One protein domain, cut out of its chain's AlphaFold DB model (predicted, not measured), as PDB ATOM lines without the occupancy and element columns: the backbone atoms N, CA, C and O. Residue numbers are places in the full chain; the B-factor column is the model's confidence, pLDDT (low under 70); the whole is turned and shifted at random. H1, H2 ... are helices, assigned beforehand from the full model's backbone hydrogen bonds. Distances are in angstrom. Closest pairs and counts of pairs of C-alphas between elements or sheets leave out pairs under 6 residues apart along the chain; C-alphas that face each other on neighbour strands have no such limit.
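AT A GLANCE: This is residues 2 to 56 of the 336 residues of the protein "F-box domain-containing protein" of Penicillium expansum (UniProt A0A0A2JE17). Four short helices make a small cluster: H2, H3 and H4 are set in a triangle, H2 and H3 meeting at a corner and the first residue of H2, Ile 22, coming near Phe 49 of H4, while H1 packs on H3 and H4, touching both. From H1 the chain folds back along H2, turns a corner into H3 and runs out again along H4. The printed part has 55 residues with four named helices, in the order H1, H2, H3, H4, and no named strand; its class is all helix. It is compact, with a radius of gyration of the C-alphas of 10.2 A, and elongated in outline, spanning 30 by 19 by 17 A.

IN THESE COORDINATES: Start at Asp 2 and go on to C-alpha 9 at (226.627, 52.184, -1.235), where H1 begins; it covers residues 9 to 17, 12.4 A long. H2 covers residues 22 to 31, 14.6 A long, from C-alpha 22 at (245.328, 49.426, 3.298). H3 covers residues 33 to 40. H4, residues 44 to 55, is the longest at 16.5 A and ends with C-alpha 55 at (247.227, 54.652, -6.685).

HOW THE PARTS SIT: Look first at H1 and H4, which touch, with Lys 17 and Ile 48 as closest C-alphas at 4.8 A; they run the same way at a steep tilt of 39 degrees. H1 also touches H3, closest at the C-alphas of Leu 13 and Ile 38, 7.0 A apart, at a steep tilt of 65 degrees. H2 and H3 touch only at the corner by their link, with the C-alphas of Ala 29 and His 36 closest at 4.4 A. H1 and H2 are close but not clearly touching, their closest C-alphas, of Phe 16 and Thr 25, being 6.0 A apart. In H1, H2, H3 and H4 every O i to N i+4 pair is within hydrogen-bond range.

THE WHOLE: The C-alphas farthest apart are those of Asp 2 and Phe 54, at 31.0 A. The printed part has no cut, and the three links between helices are tight. The mean pLDDT of the printed part is 91.4, and you will find one residue under 70, Asp 2.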
ATOM      1  N   ASP A   2     225.915  60.194  12.090       57.22
ATOM      2  CA  ASP A   2     224.855  59.532  11.303       57.22
ATOM      3  C   ASP A   2     224.811  59.894   9.809       57.22
ATOM      4  O   ASP A   2     224.023  59.307   9.070       57.22
ATOM      5  N   SER A   3     225.607  60.861   9.336       76.12
ATOM      6  CA  SER A   3     225.517  61.298   7.934       76.12
ATOM      7  C   SER A   3     226.230  60.351   6.968       76.12
ATOM      8  O   SER A   3     225.771  60.189   5.842       76.12
ATOM      9  N   LEU A   4     227.311  59.687   7.399       79.25
ATOM     10  CA  LEU A   4     228.120  58.850   6.510       79.25
ATOM     11  C   LEU A   4     227.407  57.539   6.161       79.25
ATOM     12  O   LEU A   4     227.382  57.129   5.010       79.25
ATOM     13  N   SER A   5     226.759  56.900   7.137       77.94
ATOM     14  CA  SER A   5     226.039  55.635   6.934       77.94
ATOM     15  C   SER A   5     224.757  55.766   6.109       77.94
ATOM     16  O   SER A   5     224.161  54.749   5.768       77.94
ATOM     17  N   ARG A   6     224.311  56.998   5.826       86.31
ATOM     18  CA  ARG A   6     223.139  57.299   4.989       86.31
ATOM     19  C   ARG A   6     223.495  57.522   3.520       86.31
ATOM     20  O   ARG A   6     222.592  57.685   2.706       86.31
ATOM     21  N   LEU A   7     224.786  57.561   3.187       90.31
ATOM     22  CA  LEU A   7     225.228  57.698   1.807       90.31
ATOM     23  C   LEU A   7     224.905  56.425   1.004       90.31
ATOM     24  O   LEU A   7     224.929  55.326   1.570       90.31
ATOM     25  N   PRO A   8     224.639  56.550  -0.309       92.44
ATOM     26  CA  PRO A   8     224.506  55.397  -1.195       92.44
ATOM     27  C   PRO A   8     225.745  54.495  -1.142       92.44
ATOM     28  O   PRO A   8     226.871  54.971  -0.951       92.44
ATOM     29  N   ARG A   9     225.548  53.185  -1.329       90.56
ATOM     30  CA  ARG A   9     226.627  52.184  -1.235       90.56
ATOM     31  C   ARG A   9     227.762  52.469  -2.212       90.56
ATOM     32  O   ARG A   9     228.925  52.269  -1.876       90.56
ATOM     33  N   GLU A  10     227.426  52.974  -3.388       92.12
ATOM     34  CA  GLU A  10     228.350  53.327  -4.459       92.12
ATOM     35  C   GLU A  10     229.295  54.447  -4.013       92.12
ATOM     36  O   GLU A  10     230.504  54.359  -4.223       92.12
ATOM     37  N   ILE A  11     228.765  55.459  -3.317       94.31
ATOM     38  CA  ILE A  11     229.556  56.568  -2.769       94.31
ATOM     39  C   ILE A  11     230.488  56.060  -1.672       94.31
ATOM     40  O   ILE A  11     231.663  56.413  -1.642       94.31
ATOM     41  N   LEU A  12     229.995  55.183  -0.800       93.31
ATOM     42  CA  LEU A  12     230.808  54.590   0.260       93.31
ATOM     43  C   LEU A  12     231.926  53.700  -0.295       93.31
ATOM     44  O   LEU A  12     233.053  53.747   0.197       93.31
ATOM     45  N   LEU A  13     231.660  52.944  -1.361       94.50
ATOM     46  CA  LEU A  13     232.686  52.189  -2.074       94.50
ATOM     47  C   LEU A  13     233.721  53.118  -2.729       94.50
ATOM     48  O   LEU A  13     234.918  52.845  -2.651       94.50
ATOM     49  N   MET A  14     233.290  54.229  -3.334       94.50
ATOM     50  CA  MET A  14     234.206  55.245  -3.869       94.50
ATOM     51  C   MET A  14     235.085  55.854  -2.775       94.50
ATOM     52  O   MET A  14     236.286  56.006  -2.988       94.50
ATOM     53  N   MET A  15     234.523  56.134  -1.596       94.69
ATOM     54  CA  MET A  15     235.295  56.604  -0.445       94.69
ATOM     55  C   MET A  15     236.372  55.597  -0.047       94.69
ATOM     56  O   MET A  15     237.520  55.985   0.116       94.69
ATOM     57  N   PHE A  16     236.031  54.307   0.054       96.00
ATOM     58  CA  PHE A  16     237.011  53.259   0.353       96.00
ATOM     59  C   PHE A  16     238.148  53.196  -0.674       96.00
ATOM     60  O   PHE A  16     239.306  53.055  -0.289       96.00
ATOM     61  N   LYS A  17     237.822  53.297  -1.968       94.75
ATOM     62  CA  LYS A  17     238.798  53.276  -3.071       94.75
ATOM     63  C   LYS A  17     239.721  54.498  -3.095       94.75
ATOM     64  O   LYS A  17     240.798  54.410  -3.676       94.75
ATOM     65  N   GLY A  18     239.281  55.614  -2.512       93.38
ATOM     66  CA  GLY A  18     240.033  56.864  -2.421       93.38
ATOM     67  C   GLY A  18     240.881  57.006  -1.156       93.38
ATOM     68  O   GLY A  18     241.406  58.087  -0.920       93.38
ATOM     69  N   LEU A  19     240.983  55.968  -0.320       93.69
ATOM     70  CA  LEU A  19     241.854  55.988   0.856       93.69
ATOM     71  C   LEU A  19     243.323  55.773   0.464       93.69
ATOM     72  O   LEU A  19     243.626  55.011  -0.448       93.69
ATOM     73  N   ASP A  20     244.236  56.385   1.218       89.12
ATOM     74  CA  ASP A  20     245.677  56.390   0.912       89.12
ATOM     75  C   ASP A  20     246.436  55.138   1.392       89.12
ATOM     76  O   ASP A  20     247.661  55.040   1.227       89.12
ATOM     77  N   SER A  21     245.780  54.230   2.122       92.44
ATOM     78  CA  SER A  21     246.431  53.031   2.653       92.44
ATOM     79  C   SER A  21     245.468  51.885   2.954       92.44
ATOM     80  O   SER A  21     244.307  52.085   3.316       92.44
ATOM     81  N   ILE A  22     246.010  50.665   2.898       94.88
ATOM     82  CA  ILE A  22     245.328  49.426   3.298       94.88
ATOM     83  C   ILE A  22     244.842  49.511   4.756       94.88
ATOM     84  O   ILE A  22     243.750  49.042   5.082       94.88
ATOM     85  N   ASP A  23     245.623  50.137   5.641       93.25
ATOM     86  CA  ASP A  23     245.262  50.270   7.054       93.25
ATOM     87  C   ASP A  23     244.043  51.169   7.260       93.25
ATOM     88  O   ASP A  23     243.181  50.851   8.082       93.25
ATOM     89  N   ASP A  24     243.945  52.271   6.519       92.19
ATOM     90  CA  ASP A  24     242.819  53.203   6.635       92.19
ATOM     91  C   ASP A  24     241.521  52.552   6.170       92.19
ATOM     92  O   ASP A  24     240.485  52.698   6.823       92.19
ATOM     93  N   THR A  25     241.587  51.730   5.123       93.75
ATOM     94  CA  THR A  25     240.470  50.885   4.693       93.75
ATOM     95  C   THR A  25     240.032  49.934   5.793       93.75
ATOM     96  O   THR A  25     238.846  49.860   6.113       93.75
ATOM     97  N   LEU A  26     240.973  49.213   6.407       93.75
ATOM     98  CA  LEU A  26     240.655  48.270   7.479       93.75
ATOM     99  C   LEU A  26     240.085  48.984   8.713       93.75
ATOM    100  O   LEU A  26     239.165  48.464   9.346       93.75
ATOM    101  N   ARG A  27     240.583  50.179   9.048       92.62
ATOM    102  CA  ARG A  27     240.046  51.014  10.136       92.62
ATOM    103  C   ARG A  27     238.634  51.500   9.829       92.62
ATOM    104  O   ARG A  27     237.758  51.348  10.679       92.62
ATOM    105  N   LEU A  28     238.390  52.022   8.626       93.00
ATOM    106  CA  LEU A  28     237.061  52.474   8.213       93.00
ATOM    107  C   LEU A  28     236.066  51.308   8.217       93.00
ATOM    108  O   LEU A  28     234.974  51.441   8.768       93.00
ATOM    109  N   ALA A  29     236.462  50.139   7.713       93.62
ATOM    110  CA  ALA A  29     235.642  48.931   7.747       93.62
ATOM    111  C   ALA A  29     235.297  48.486   9.180       93.62
ATOM    112  O   ALA A  29     234.217  47.954   9.411       93.62
ATOM    113  N   ARG A  30     236.184  48.718  10.156       93.12
ATOM    114  CA  ARG A  30     235.956  48.392  11.577       93.12
ATOM    115  C   ARG A  30     235.152  49.450  12.338       93.12
ATOM    116  O   ARG A  30     234.763  49.190  13.470       93.12
ATOM    117  N   SER A  31     234.888  50.615  11.744       92.75
ATOM    118  CA  SER A  31     234.214  51.725  12.433       92.75
ATOM    119  C   SER A  31     232.744  51.439  12.766       92.75
ATOM    120  O   SER A  31     232.267  51.839  13.826       92.75
ATOM    121  N   CYS A  32     232.011  50.740  11.889       91.69
ATOM    122  CA  CYS A  32     230.628  50.334  12.141       91.69
ATOM    123  C   CYS A  32     230.191  49.164  11.244       91.69
ATOM    124  O   CYS A  32     230.817  48.862  10.228       91.69
ATOM    125  N   LYS A  33     229.058  48.531  11.591       91.81
ATOM    126  CA  LYS A  33     228.499  47.384  10.847       91.81
ATOM    127  C   LYS A  33     228.199  47.700   9.378       91.81
ATOM    128  O   LYS A  33     228.382  46.834   8.532       91.81
ATOM    129  N   SER A  34     227.761  48.926   9.073       90.88
ATOM    130  CA  SER A  34     227.462  49.344   7.695       90.88
ATOM    131  C   SER A  34     228.732  49.381   6.835       90.88
ATOM    132  O   SER A  34     228.790  48.730   5.793       90.88
ATOM    133  N   MET A  35     229.795  50.033   7.323       94.25
ATOM    134  CA  MET A  35     231.092  50.074   6.631       94.25
ATOM    135  C   MET A  35     231.705  48.682   6.501       94.25
ATOM    136  O   MET A  35     232.223  48.335   5.441       94.25
ATOM    137  N   HIS A  36     231.593  47.861   7.550       94.12
ATOM    138  CA  HIS A  36     232.028  46.472   7.503       94.12
ATOM    139  C   HIS A  36     231.293  45.683   6.414       94.12
ATOM    140  O   HIS A  36     231.932  44.971   5.646       94.12
ATOM    141  N   SER A  37     229.968  45.835   6.317       93.12
ATOM    142  CA  SER A  37     229.155  45.149   5.310       93.12
ATOM    143  C   SER A  37     229.550  45.540   3.889       93.12
ATOM    144  O   SER A  37     229.602  44.667   3.033       93.12
ATOM    145  N   ILE A  38     229.831  46.820   3.634       93.25
ATOM    146  CA  ILE A  38     230.244  47.302   2.306       93.25
ATOM    147  C   ILE A  38     231.626  46.767   1.953       93.25
ATOM    148  O   ILE A  38     231.838  46.290   0.842       93.25
ATOM    149  N   PHE A  39     232.557  46.819   2.906       94.62
ATOM    150  CA  PHE A  39     233.908  46.311   2.721       94.62
ATOM    151  C   PHE A  39     233.932  44.795   2.486       94.62
ATOM    152  O   PHE A  39     234.683  44.322   1.638       94.62
ATOM    153  N   ASN A  40     233.124  44.036   3.230       93.00
ATOM    154  CA  ASN A  40     233.123  42.572   3.204       93.00
ATOM    155  C   ASN A  40     232.184  41.968   2.144       93.00
ATOM    156  O   ASN A  40     232.094  40.749   2.024       93.00
ATOM    157  N   GLU A  41     231.477  42.802   1.380       91.19
ATOM    158  CA  GLU A  41     230.666  42.356   0.252       91.19
ATOM    159  C   GLU A  41     231.552  41.718  -0.831       91.19
ATOM    160  O   GLU A  41     232.704  42.114  -1.055       91.19
ATOM    161  N   SER A  42     231.020  40.683  -1.488       78.75
ATOM    162  CA  SER A  42     231.766  39.891  -2.468       78.75
ATOM    163  C   SER A  42     232.368  40.801  -3.543       78.75
ATOM    164  O   SER A  42     231.662  41.587  -4.164       78.75
ATOM    165  N   ARG A  43     233.683  40.679  -3.770       87.94
ATOM    166  CA  ARG A  43     234.521  41.497  -4.678       87.94
ATOM    167  C   ARG A  43     234.843  42.926  -4.230       87.94
ATOM    168  O   ARG A  43     235.871  43.433  -4.677       87.94
ATOM    169  N   HIS A  44     234.081  43.567  -3.340       93.88
ATOM    170  CA  HIS A  44     234.385  44.943  -2.910       93.88
ATOM    171  C   HIS A  44     235.752  45.043  -2.245       93.88
ATOM    172  O   HIS A  44     236.568  45.865  -2.654       93.88
ATOM    173  N   ARG A  45     236.046  44.148  -1.297       93.88
ATOM    174  CA  ARG A  45     237.355  44.081  -0.632       93.88
ATOM    175  C   ARG A  45     238.520  44.050  -1.622       93.88
ATOM    176  O   ARG A  45     239.484  44.792  -1.465       93.88
ATOM    177  N   MET A  46     238.390  43.222  -2.656       93.75
ATOM    178  CA  MET A  46     239.394  43.070  -3.703       93.75
ATOM    179  C   MET A  46     239.536  44.349  -4.531       93.75
ATOM    180  O   MET A  46     240.639  44.852  -4.701       93.75
ATOM    181  N   ILE A  47     238.423  44.920  -4.998       93.75
ATOM    182  CA  ILE A  47     238.414  46.157  -5.794       93.75
ATOM    183  C   ILE A  47     239.021  47.326  -5.011       93.75
ATOM    184  O   ILE A  47     239.763  48.127  -5.580       93.75
ATOM    185  N   ILE A  48     238.722  47.422  -3.714       96.00
ATOM    186  CA  ILE A  48     239.256  48.463  -2.835       96.00
ATOM    187  C   ILE A  48     240.772  48.321  -2.713       96.00
ATOM    188  O   ILE A  48     241.490  49.273  -3.008       96.00
ATOM    189  N   PHE A  49     241.274  47.136  -2.349       95.94
ATOM    190  CA  PHE A  49     242.717  46.919  -2.240       95.94
ATOM    191  C   PHE A  49     243.436  47.107  -3.572       95.94
ATOM    192  O   PHE A  49     244.479  47.755  -3.593       95.94
ATOM    193  N   LYS A  50     242.855  46.641  -4.687       94.62
ATOM    194  CA  LYS A  50     243.411  46.893  -6.022       94.62
ATOM    195  C   LYS A  50     243.570  48.382  -6.295       94.62
ATOM    196  O   LYS A  50     244.632  48.808  -6.731       94.62
ATOM    197  N   SER A  51     242.523  49.160  -6.016       94.62
ATOM    198  CA  SER A  51     242.530  50.613  -6.199       94.62
ATOM    199  C   SER A  51     243.673  51.258  -5.417       94.62
ATOM    200  O   SER A  51     244.453  52.002  -5.993       94.62
ATOM    201  N   ILE A  52     243.812  50.912  -4.136       95.44
ATOM    202  CA  ILE A  52     244.822  51.490  -3.240       95.44
ATOM    203  C   ILE A  52     246.238  51.119  -3.673       95.44
ATOM    204  O   ILE A  52     247.111  51.981  -3.690       95.44
ATOM    205  N   ILE A  53     246.472  49.854  -4.028       95.12
ATOM    206  CA  ILE A  53     247.789  49.381  -4.477       95.12
ATOM    207  C   ILE A  53     248.209  50.099  -5.762       95.12
ATOM    208  O   ILE A  53     249.361  50.500  -5.881       95.12
ATOM    209  N   PHE A  54     247.282  50.320  -6.695       90.81
ATOM    210  CA  PHE A  54     247.590  51.039  -7.932       90.81
ATOM    211  C   PHE A  54     247.865  52.529  -7.730       90.81
ATOM    212  O   PHE A  54     248.694  53.092  -8.441       90.81
ATOM    213  N   THR A  55     247.146  53.191  -6.824       91.69
ATOM    214  CA  THR A  55     247.227  54.652  -6.685       91.69
ATOM    215  C   THR A  55     248.251  55.112  -5.657       91.69
ATOM    216  O   THR A  55     248.714  56.250  -5.738       91.69
ATOM    217  N   SER A  56     248.601  54.275  -4.679       94.38
ATOM    218  CA  SER A  56     249.412  54.720  -3.548       94.38
ATOM    219  C   SER A  56     250.917  54.554  -3.808       94.38
ATOM    220  O   SER A  56     251.361  53.443  -4.108       94.38
TER     221      SER A  56